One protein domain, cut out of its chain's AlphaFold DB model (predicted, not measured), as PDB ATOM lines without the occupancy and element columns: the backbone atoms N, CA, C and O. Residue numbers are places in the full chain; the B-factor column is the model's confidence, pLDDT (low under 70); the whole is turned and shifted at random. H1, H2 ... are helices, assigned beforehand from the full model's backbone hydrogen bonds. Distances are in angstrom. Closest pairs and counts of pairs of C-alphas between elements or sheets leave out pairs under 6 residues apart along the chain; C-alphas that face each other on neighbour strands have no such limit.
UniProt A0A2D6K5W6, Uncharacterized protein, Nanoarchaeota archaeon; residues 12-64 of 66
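Overview. This is residues 12 to 64 of the 66 residues of an uncharacterized protein of Nanoarchaeota archaeon (UniProt A0A2D6K5W6). Look first at the long helix H4: the shorter helix H1 lies beside its first part, running the opposite way, and the two small helices H2 and H3 make a turn that joins them at one end. The far part of H4, with residues 55 to 64 standing free, sticks out beyond H1 as an arm and gives much of the length. The printed part has 53 residues with four named helices, H1, H2, H3 and H4 in chain order, and no named strand: the class is all helix. It is loose, with a radius of gyration of the C-alphas of 13.7 A, and spans 45 by 17 by 12 A, a rod.

Along the chain. Find C-alpha 39 at (33.532, -39.576, 23.754); from there H4, residues 39 to 62, runs 34.6 A to C-alpha 62 at (14.002, -11.491, 18.847). H1, residues 12 to 23, starts at C-alpha 12 at (32.837, -19.084, 22.743) and is 15.9 A long. H2 holds residues 25 to 31, 9.9 A, and H3 residues 33 to 36, 5.3 A.

Arrangement. H4 and H1 touch, closest at the C-alphas of Leu 50 and Ser 14, 5.2 A apart. They run opposite ways at a shallow tilt of 32 degrees, only just short of steep. H1 and H2 are close but not clearly touching, about perpendicular at 90 degrees; their closest C-alphas, Ile 20 and Tyr 28, are 7.9 A apart. H2 and H3 touch, closest at the C-alphas of Cys 29 and Cys 36, 5.1 A apart. H3 and H4 meet only through their link, while H1 and H3, and H2 and H4, are apart. Every O i to N i+4 pair is within hydrogen-bond range in H1 and H2, and 19 of 20 are in H4; H3 is too short for such a pair, and its one O i to N i+3 pair is not within range.

Size, cuts and confidence. The C-alphas of Arg 33 and Gly 64, the two farthest apart, are 44.9 A apart. The printed part has no cut, and its three links are tight. Look for low confidence at residues 24 to 41, with pLDDT under 70; the mean of the printed part is 79.6.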
ATOM      1  N   LEU A  12      31.428 -18.720  22.906       94.50
ATOM      2  CA  LEU A  12      32.837 -19.084  22.743       94.50
ATOM      3  C   LEU A  12      33.161 -20.445  23.369       94.50
ATOM      4  O   LEU A  12      33.819 -21.266  22.729       94.50
ATOM      5  N   ASP A  13      32.669 -20.702  24.580       92.75
ATOM      6  CA  ASP A  13      32.857 -21.975  25.281       92.75
ATOM      7  C   ASP A  13      32.253 -23.155  24.499       92.75
ATOM      8  O   ASP A  13      32.937 -24.142  24.219       92.75
ATOM      9  N   SER A  14      31.004 -23.029  24.044       93.00
ATOM     10  CA  SER A  14      30.316 -24.085  23.285       93.00
ATOM     11  C   SER A  14      30.947 -24.352  21.911       93.00
ATOM     12  O   SER A  14      31.032 -25.513  21.486       93.00
ATOM     13  N   ILE A  15      31.455 -23.318  21.229       92.50
ATOM     14  CA  ILE A  15      32.240 -23.464  19.993       92.50
ATOM     15  C   ILE A  15      33.564 -24.176  20.288       92.50
ATOM     16  O   ILE A  15      33.917 -25.120  19.578       92.50
ATOM     17  N   GLY A  16      34.278 -23.775  21.344       88.94
ATOM     18  CA  GLY A  16      35.536 -24.397  21.761       88.94
ATOM     19  C   GLY A  16      35.368 -25.875  22.120       88.94
ATOM     20  O   GLY A  16      36.132 -26.720  21.646       88.94
ATOM     21  N   ALA A  17      34.322 -26.211  22.878       87.19
ATOM     22  CA  ALA A  17      33.978 -27.584  23.231       87.19
ATOM     23  C   ALA A  17      33.697 -28.438  21.984       87.19
ATOM     24  O   ALA A  17      34.239 -29.539  21.858       87.19
ATOM     25  N   ASN A  18      32.925 -27.922  21.019       89.25
ATOM     26  CA  ASN A  18      32.710 -28.621  19.747       89.25
ATOM     27  C   ASN A  18      34.008 -28.759  18.953       89.25
ATOM     28  O   ASN A  18      34.321 -29.843  18.469       89.25
ATOM     29  N   TYR A  19      34.811 -27.705  18.855       86.38
ATOM     30  CA  TYR A  19      36.075 -27.767  18.132       86.38
ATOM     31  C   TYR A  19      37.007 -28.850  18.699       86.38
ATOM     32  O   TYR A  19      37.542 -29.672  17.951       86.38
ATOM     33  N   ILE A  20      37.142 -28.925  20.026       83.06
ATOM     34  CA  ILE A  20      37.980 -29.929  20.690       83.06
ATOM     35  C   ILE A  20      37.437 -31.343  20.452       83.06
ATOM     36  O   ILE A  20      38.178 -32.254  20.073       83.06
ATOM     37  N   VAL A  21      36.135 -31.533  20.647       81.00
ATOM     38  CA  VAL A  21      35.502 -32.854  20.583       81.00
ATOM     39  C   VAL A  21      35.427 -33.401  19.145       81.00
ATOM     40  O   VAL A  21      35.522 -34.617  18.934       81.00
ATOM     41  N   TRP A  22      35.315 -32.530  18.137       77.19
ATOM     42  CA  TRP A  22      35.240 -32.921  16.727       77.19
ATOM     43  C   TRP A  22      36.611 -32.994  16.039       77.19
ATOM     44  O   TRP A  22      36.875 -33.977  15.343       77.19
ATOM     45  N   PHE A  23      37.503 -32.019  16.257       75.06
ATOM     46  CA  PHE A  23      38.779 -31.917  15.530       75.06
ATOM     47  C   PHE A  23      39.995 -32.404  16.327       75.06
ATOM     48  O   PHE A  23      40.922 -32.973  15.752       75.06
ATOM     49  N   GLN A  24      40.003 -32.248  17.653       69.38
ATOM     50  CA  GLN A  24      41.160 -32.597  18.493       69.38
ATOM     51  C   GLN A  24      41.102 -34.009  19.087       69.38
ATOM     52  O   GLN A  24      41.969 -34.373  19.881       69.38
ATOM     53  N   GLY A  25      40.152 -34.859  18.684       64.62
ATOM     54  CA  GLY A  25      39.989 -36.180  19.298       64.62
ATOM     55  C   GLY A  25      41.228 -37.070  19.276       64.62
ATOM     56  O   GLY A  25      41.470 -37.790  20.238       64.62
ATOM     57  N   LYS A  26      42.086 -36.970  18.255       63.72
ATOM     58  CA  LYS A  26      43.339 -37.747  18.204       63.72
ATOM     59  C   LYS A  26      44.392 -37.261  19.207       63.72
ATOM     60  O   LYS A  26      45.052 -38.087  19.832       63.72
ATOM     61  N   TRP A  27      44.548 -35.945  19.377       63.47
ATOM     62  CA  TRP A  27      45.498 -35.360  20.335       63.47
ATOM     63  C   TRP A  27      44.986 -35.507  21.774       63.47
ATOM     64  O   TRP A  27      45.731 -35.904  22.671       63.47
ATOM     65  N   TYR A  28      43.682 -35.310  21.971       61.06
ATOM     66  CA  TYR A  28      43.029 -35.438  23.267       61.06
ATOM     67  C   TYR A  28      42.981 -36.892  23.756       61.06
ATOM     68  O   TYR A  28      43.339 -37.153  24.897       61.06
ATOM     69  N   CYS A  29      42.658 -37.872  22.902       62.00
ATOM     70  CA  CYS A  29      42.712 -39.291  23.280       62.00
ATOM     71  C   CYS A  29      44.136 -39.785  23.583       62.00
ATOM     72  O   CYS A  29      44.301 -40.751  24.333       62.00
ATOM     73  N   LYS A  30      45.164 -39.130  23.024       64.69
ATOM     74  CA  LYS A  30      46.574 -39.424  23.311       64.69
ATOM     75  C   LYS A  30      46.994 -38.923  24.700       64.69
ATOM     76  O   LYS A  30      47.699 -39.649  25.392       64.69
ATOM     77  N   ASN A  31      46.533 -37.741  25.118       66.81
ATOM     78  CA  ASN A  31      46.847 -37.166  26.436       66.81
ATOM     79  C   ASN A  31      45.865 -37.586  27.551       66.81
ATOM     80  O   ASN A  31      46.264 -37.699  28.705       66.81
ATOM     81  N   PHE A  32      44.603 -37.876  27.224       62.72
ATOM     82  CA  PHE A  32      43.521 -38.174  28.172       62.72
ATOM     83  C   PHE A  32      42.757 -39.447  27.772       62.72
ATOM     84  O   PHE A  32      41.607 -39.429  27.323       62.72
ATOM     85  N   ARG A  33      43.409 -40.597  27.984       59.69
ATOM     86  CA  ARG A  33      42.883 -41.942  27.669       59.69
ATOM     87  C   ARG A  33      41.551 -42.282  28.352       59.69
ATOM     88  O   ARG A  33      40.734 -42.977  27.757       59.69
ATOM     89  N   ILE A  34      41.325 -41.804  29.579       62.53
ATOM     90  CA  ILE A  34      40.124 -42.121  30.379       62.53
ATOM     91  C   ILE A  34      38.872 -41.462  29.782       62.53
ATOM     92  O   ILE A  34      37.836 -42.108  29.646       62.53
ATOM     93  N   PHE A  35      38.986 -40.206  29.343       59.06
ATOM     94  CA  PHE A  35      37.868 -39.454  28.771       59.06
ATOM     95  C   PHE A  35      37.491 -39.942  27.369       59.06
ATOM     96  O   PHE A  35      36.309 -40.004  27.045       59.06
ATOM     97  N   CYS A  36      38.463 -40.399  26.575       60.03
ATOM     98  CA  CYS A  36      38.242 -40.923  25.222       60.03
ATOM     99  C   CYS A  36      37.229 -42.091  25.159       60.03
ATOM    100  O   CYS A  36      36.549 -42.282  24.152       60.03
ATOM    101  N   ARG A  37      37.070 -42.866  26.243       62.41
ATOM    102  CA  ARG A  37      36.098 -43.974  26.313       62.41
ATOM    103  C   ARG A  37      34.638 -43.495  26.407       62.41
ATOM    104  O   ARG A  37      33.742 -44.232  26.014       62.41
ATOM    105  N   GLN A  38      34.398 -42.268  26.875       61.12
ATOM    106  CA  GLN A  38      33.070 -41.639  26.981       61.12
ATOM    107  C   GLN A  38      32.771 -40.648  25.838       61.12
ATOM    108  O   GLN A  38      31.821 -39.871  25.910       61.12
ATOM    109  N   TRP A  39      33.578 -40.632  24.774       56.28
ATOM    110  CA  TRP A  39      33.532 -39.576  23.754       56.28
ATOM    111  C   TRP A  39      32.440 -39.627  22.664       56.28
ATOM    112  O   TRP A  39      32.208 -38.580  22.057       56.28
ATOM    113  N   PRO A  40      31.700 -40.723  22.400       59.09
ATOM    114  CA  PRO A  40      30.478 -40.611  21.595       59.09
ATOM    115  C   PRO A  40      29.395 -39.735  22.268       59.09
ATOM    116  O   PRO A  40      28.878 -38.836  21.604       59.09
ATOM    117  N   PRO A  41      29.103 -39.900  23.578       64.44
ATOM    118  CA  PRO A  41      28.221 -39.008  24.331       64.44
ATOM    119  C   PRO A  41      28.635 -37.537  24.281       64.44
ATOM    120  O   PRO A  41      27.790 -36.678  24.054       64.44
ATOM    121  N   ALA A  42      29.932 -37.247  24.441       74.38
ATOM    122  CA  ALA A  42      30.439 -35.874  24.484       74.38
ATOM    123  C   ALA A  42      30.230 -35.114  23.163       74.38
ATOM    124  O   ALA A  42      29.943 -33.921  23.191       74.38
ATOM    125  N   LYS A  43      30.310 -35.795  22.008       75.69
ATOM    126  CA  LYS A  43      30.005 -35.205  20.688       75.69
ATOM    127  C   LYS A  43      28.559 -34.734  20.595       75.69
ATOM    128  O   LYS A  43      28.309 -33.601  20.192       75.69
ATOM    129  N   GLY A  44      27.624 -35.600  20.989       81.31
ATOM    130  CA  GLY A  44      26.200 -35.268  21.010       81.31
ATOM    131  C   GLY A  44      25.895 -34.154  22.010       81.31
ATOM    132  O   GLY A  44      25.191 -33.206  21.677       81.31
ATOM    133  N   TRP A  45      26.489 -34.224  23.202       84.12
ATOM    134  CA  TRP A  45      26.307 -33.219  24.247       84.12
ATOM    135  C   TRP A  45      26.826 -31.841  23.831       84.12
ATOM    136  O   TRP A  45      26.119 -30.852  23.995       84.12
ATOM    137  N   ALA A  46      28.018 -31.773  23.232       88.50
ATOM    138  CA  ALA A  46      28.578 -30.522  22.730       88.50
ATOM    139  C   ALA A  46      27.706 -29.923  21.613       88.50
ATOM    140  O   ALA A  46      27.452 -28.719  21.616       88.50
ATOM    141  N   ALA A  47      27.196 -30.747  20.692       87.44
ATOM    142  CA  ALA A  47      26.313 -30.283  19.623       87.44
ATOM    143  C   ALA A  47      24.972 -29.750  20.165       87.44
ATOM    144  O   ALA A  47      24.530 -28.677  19.755       87.44
ATOM    145  N   ILE A  48      24.352 -30.456  21.121       91.06
ATOM    146  CA  ILE A  48      23.119 -30.004  21.793       91.06
ATOM    147  C   ILE A  48      23.373 -28.702  22.554       91.06
ATOM    148  O   ILE A  48      22.573 -27.774  22.460       91.06
ATOM    149  N   TYR A  49      24.493 -28.608  23.266       92.06
ATOM    150  CA  TYR A  49      24.863 -27.416  24.017       92.06
ATOM    151  C   TYR A  49      25.055 -26.196  23.106       92.06
ATOM    152  O   TYR A  49      24.479 -25.145  23.373       92.06
ATOM    153  N   LEU A  50      25.758 -26.345  21.978       92.38
ATOM    154  CA  LEU A  50      25.872 -25.284  20.973       92.38
ATOM    155  C   LEU A  50      24.504 -24.902  20.394       92.38
ATOM    156  O   LEU A  50      24.214 -23.718  20.250       92.38
ATOM    157  N   GLY A  51      23.642 -25.882  20.110       94.38
ATOM    158  CA  GLY A  51      22.273 -25.631  19.655       94.38
ATOM    159  C   GLY A  51      21.449 -24.827  20.664       94.38
ATOM    160  O   GLY A  51      20.773 -23.875  20.278       94.38
ATOM    161  N   LEU A  52      21.547 -25.155  21.956       94.00
ATOM    162  CA  LEU A  52      20.895 -24.406  23.033       94.00
ATOM    163  C   LEU A  52      21.423 -22.974  23.121       94.00
ATOM    164  O   LEU A  52      20.626 -22.042  23.212       94.00
ATOM    165  N   VAL A  53      22.742 -22.782  23.049       94.31
ATOM    166  CA  VAL A  53      23.333 -21.439  23.073       94.31
ATOM    167  C   VAL A  53      22.885 -20.635  21.850       94.31
ATOM    168  O   VAL A  53      22.424 -19.509  22.000       94.31
ATOM    169  N   LEU A  54      22.901 -21.200  20.642       93.44
ATOM    170  CA  LEU A  54      22.387 -20.516  19.451       93.44
ATOM    171  C   LEU A  54      20.896 -20.168  19.573       93.44
ATOM    172  O   LEU A  54      20.492 -19.069  19.193       93.44
ATOM    173  N   TRP A  55      20.085 -21.059  20.147       94.62
ATOM    174  CA  TRP A  55      18.665 -20.795  20.382       94.62
ATOM    175  C   TRP A  55      18.442 -19.649  21.375       94.62
ATOM    176  O   TRP A  55      17.624 -18.765  21.119       94.62
ATOM    177  N   VAL A  56      19.211 -19.612  22.464       92.31
ATOM    178  CA  VAL A  56      19.203 -18.485  23.406       92.31
ATOM    179  C   VAL A  56      19.585 -17.192  22.685       92.31
ATOM    180  O   VAL A  56      18.880 -16.196  22.821       92.31
ATOM    181  N   GLY A  57      20.616 -17.213  21.839       91.38
ATOM    182  CA  GLY A  57      20.997 -16.066  21.009       91.38
ATOM    183  C   GLY A  57      19.865 -15.567  20.115       91.38
ATOM    184  O   GLY A  57      19.599 -14.368  20.060       91.38
ATOM    185  N   TRP A  58      19.139 -16.486  19.479       92.31
ATOM    186  CA  TRP A  58      17.969 -16.148  18.671       92.31
ATOM    187  C   TRP A  58      16.849 -15.493  19.494       92.31
ATOM    188  O   TRP A  58      16.234 -14.530  19.034       92.31
ATOM    189  N   LEU A  59      16.608 -15.952  20.729       91.50
ATOM    190  CA  LEU A  59      15.664 -15.300  21.645       91.50
ATOM    191  C   LEU A  59      16.122 -13.883  22.012       91.50
ATOM    192  O   LEU A  59      15.307 -12.961  21.971       91.50
ATOM    193  N   TYR A  60      17.411 -13.692  22.310       90.19
ATOM    194  CA  TYR A  60      17.984 -12.369  22.583       90.19
ATOM    195  C   TYR A  60      17.836 -11.418  21.381       90.19
ATOM    196  O   TYR A  60      17.415 -10.276  21.573       90.19
ATOM    197  N   MET A  61      18.080 -11.895  20.152       89.31
ATOM    198  CA  MET A  61      17.845 -11.114  18.926       89.31
ATOM    199  C   MET A  61      16.364 -10.767  18.743       89.31
ATOM    200  O   MET A  61      16.027  -9.625  18.439       89.31
ATOM    201  N   ARG A  62      15.453 -11.725  18.963       92.38
ATOM    202  CA  ARG A  62      14.002 -11.491  18.847       92.38
ATOM    203  C   ARG A  62      13.507 -10.434  19.839       92.38
ATOM    204  O   ARG A  62      12.567  -9.708  19.531       92.38
ATOM    205  N   LEU A  63      14.114 -10.370  21.021       91.69
ATOM    206  CA  LEU A  63      13.780  -9.405  22.067       91.69
ATOM    207  C   LEU A  63      14.459  -8.036  21.866       91.69
ATOM    208  O   LEU A  63      14.222  -7.137  22.667       91.69
ATOM    209  N   GLY A  64      15.287  -7.865  20.825       86.38
ATOM    210  CA  GLY A  64      16.038  -6.629  20.571       86.38
ATOM    211  C   GLY A  64      17.119  -6.345  21.616       86.38
ATOM    212  O   GLY A  64      17.522  -5.199  21.801       86.38
TER     213      GLY A  64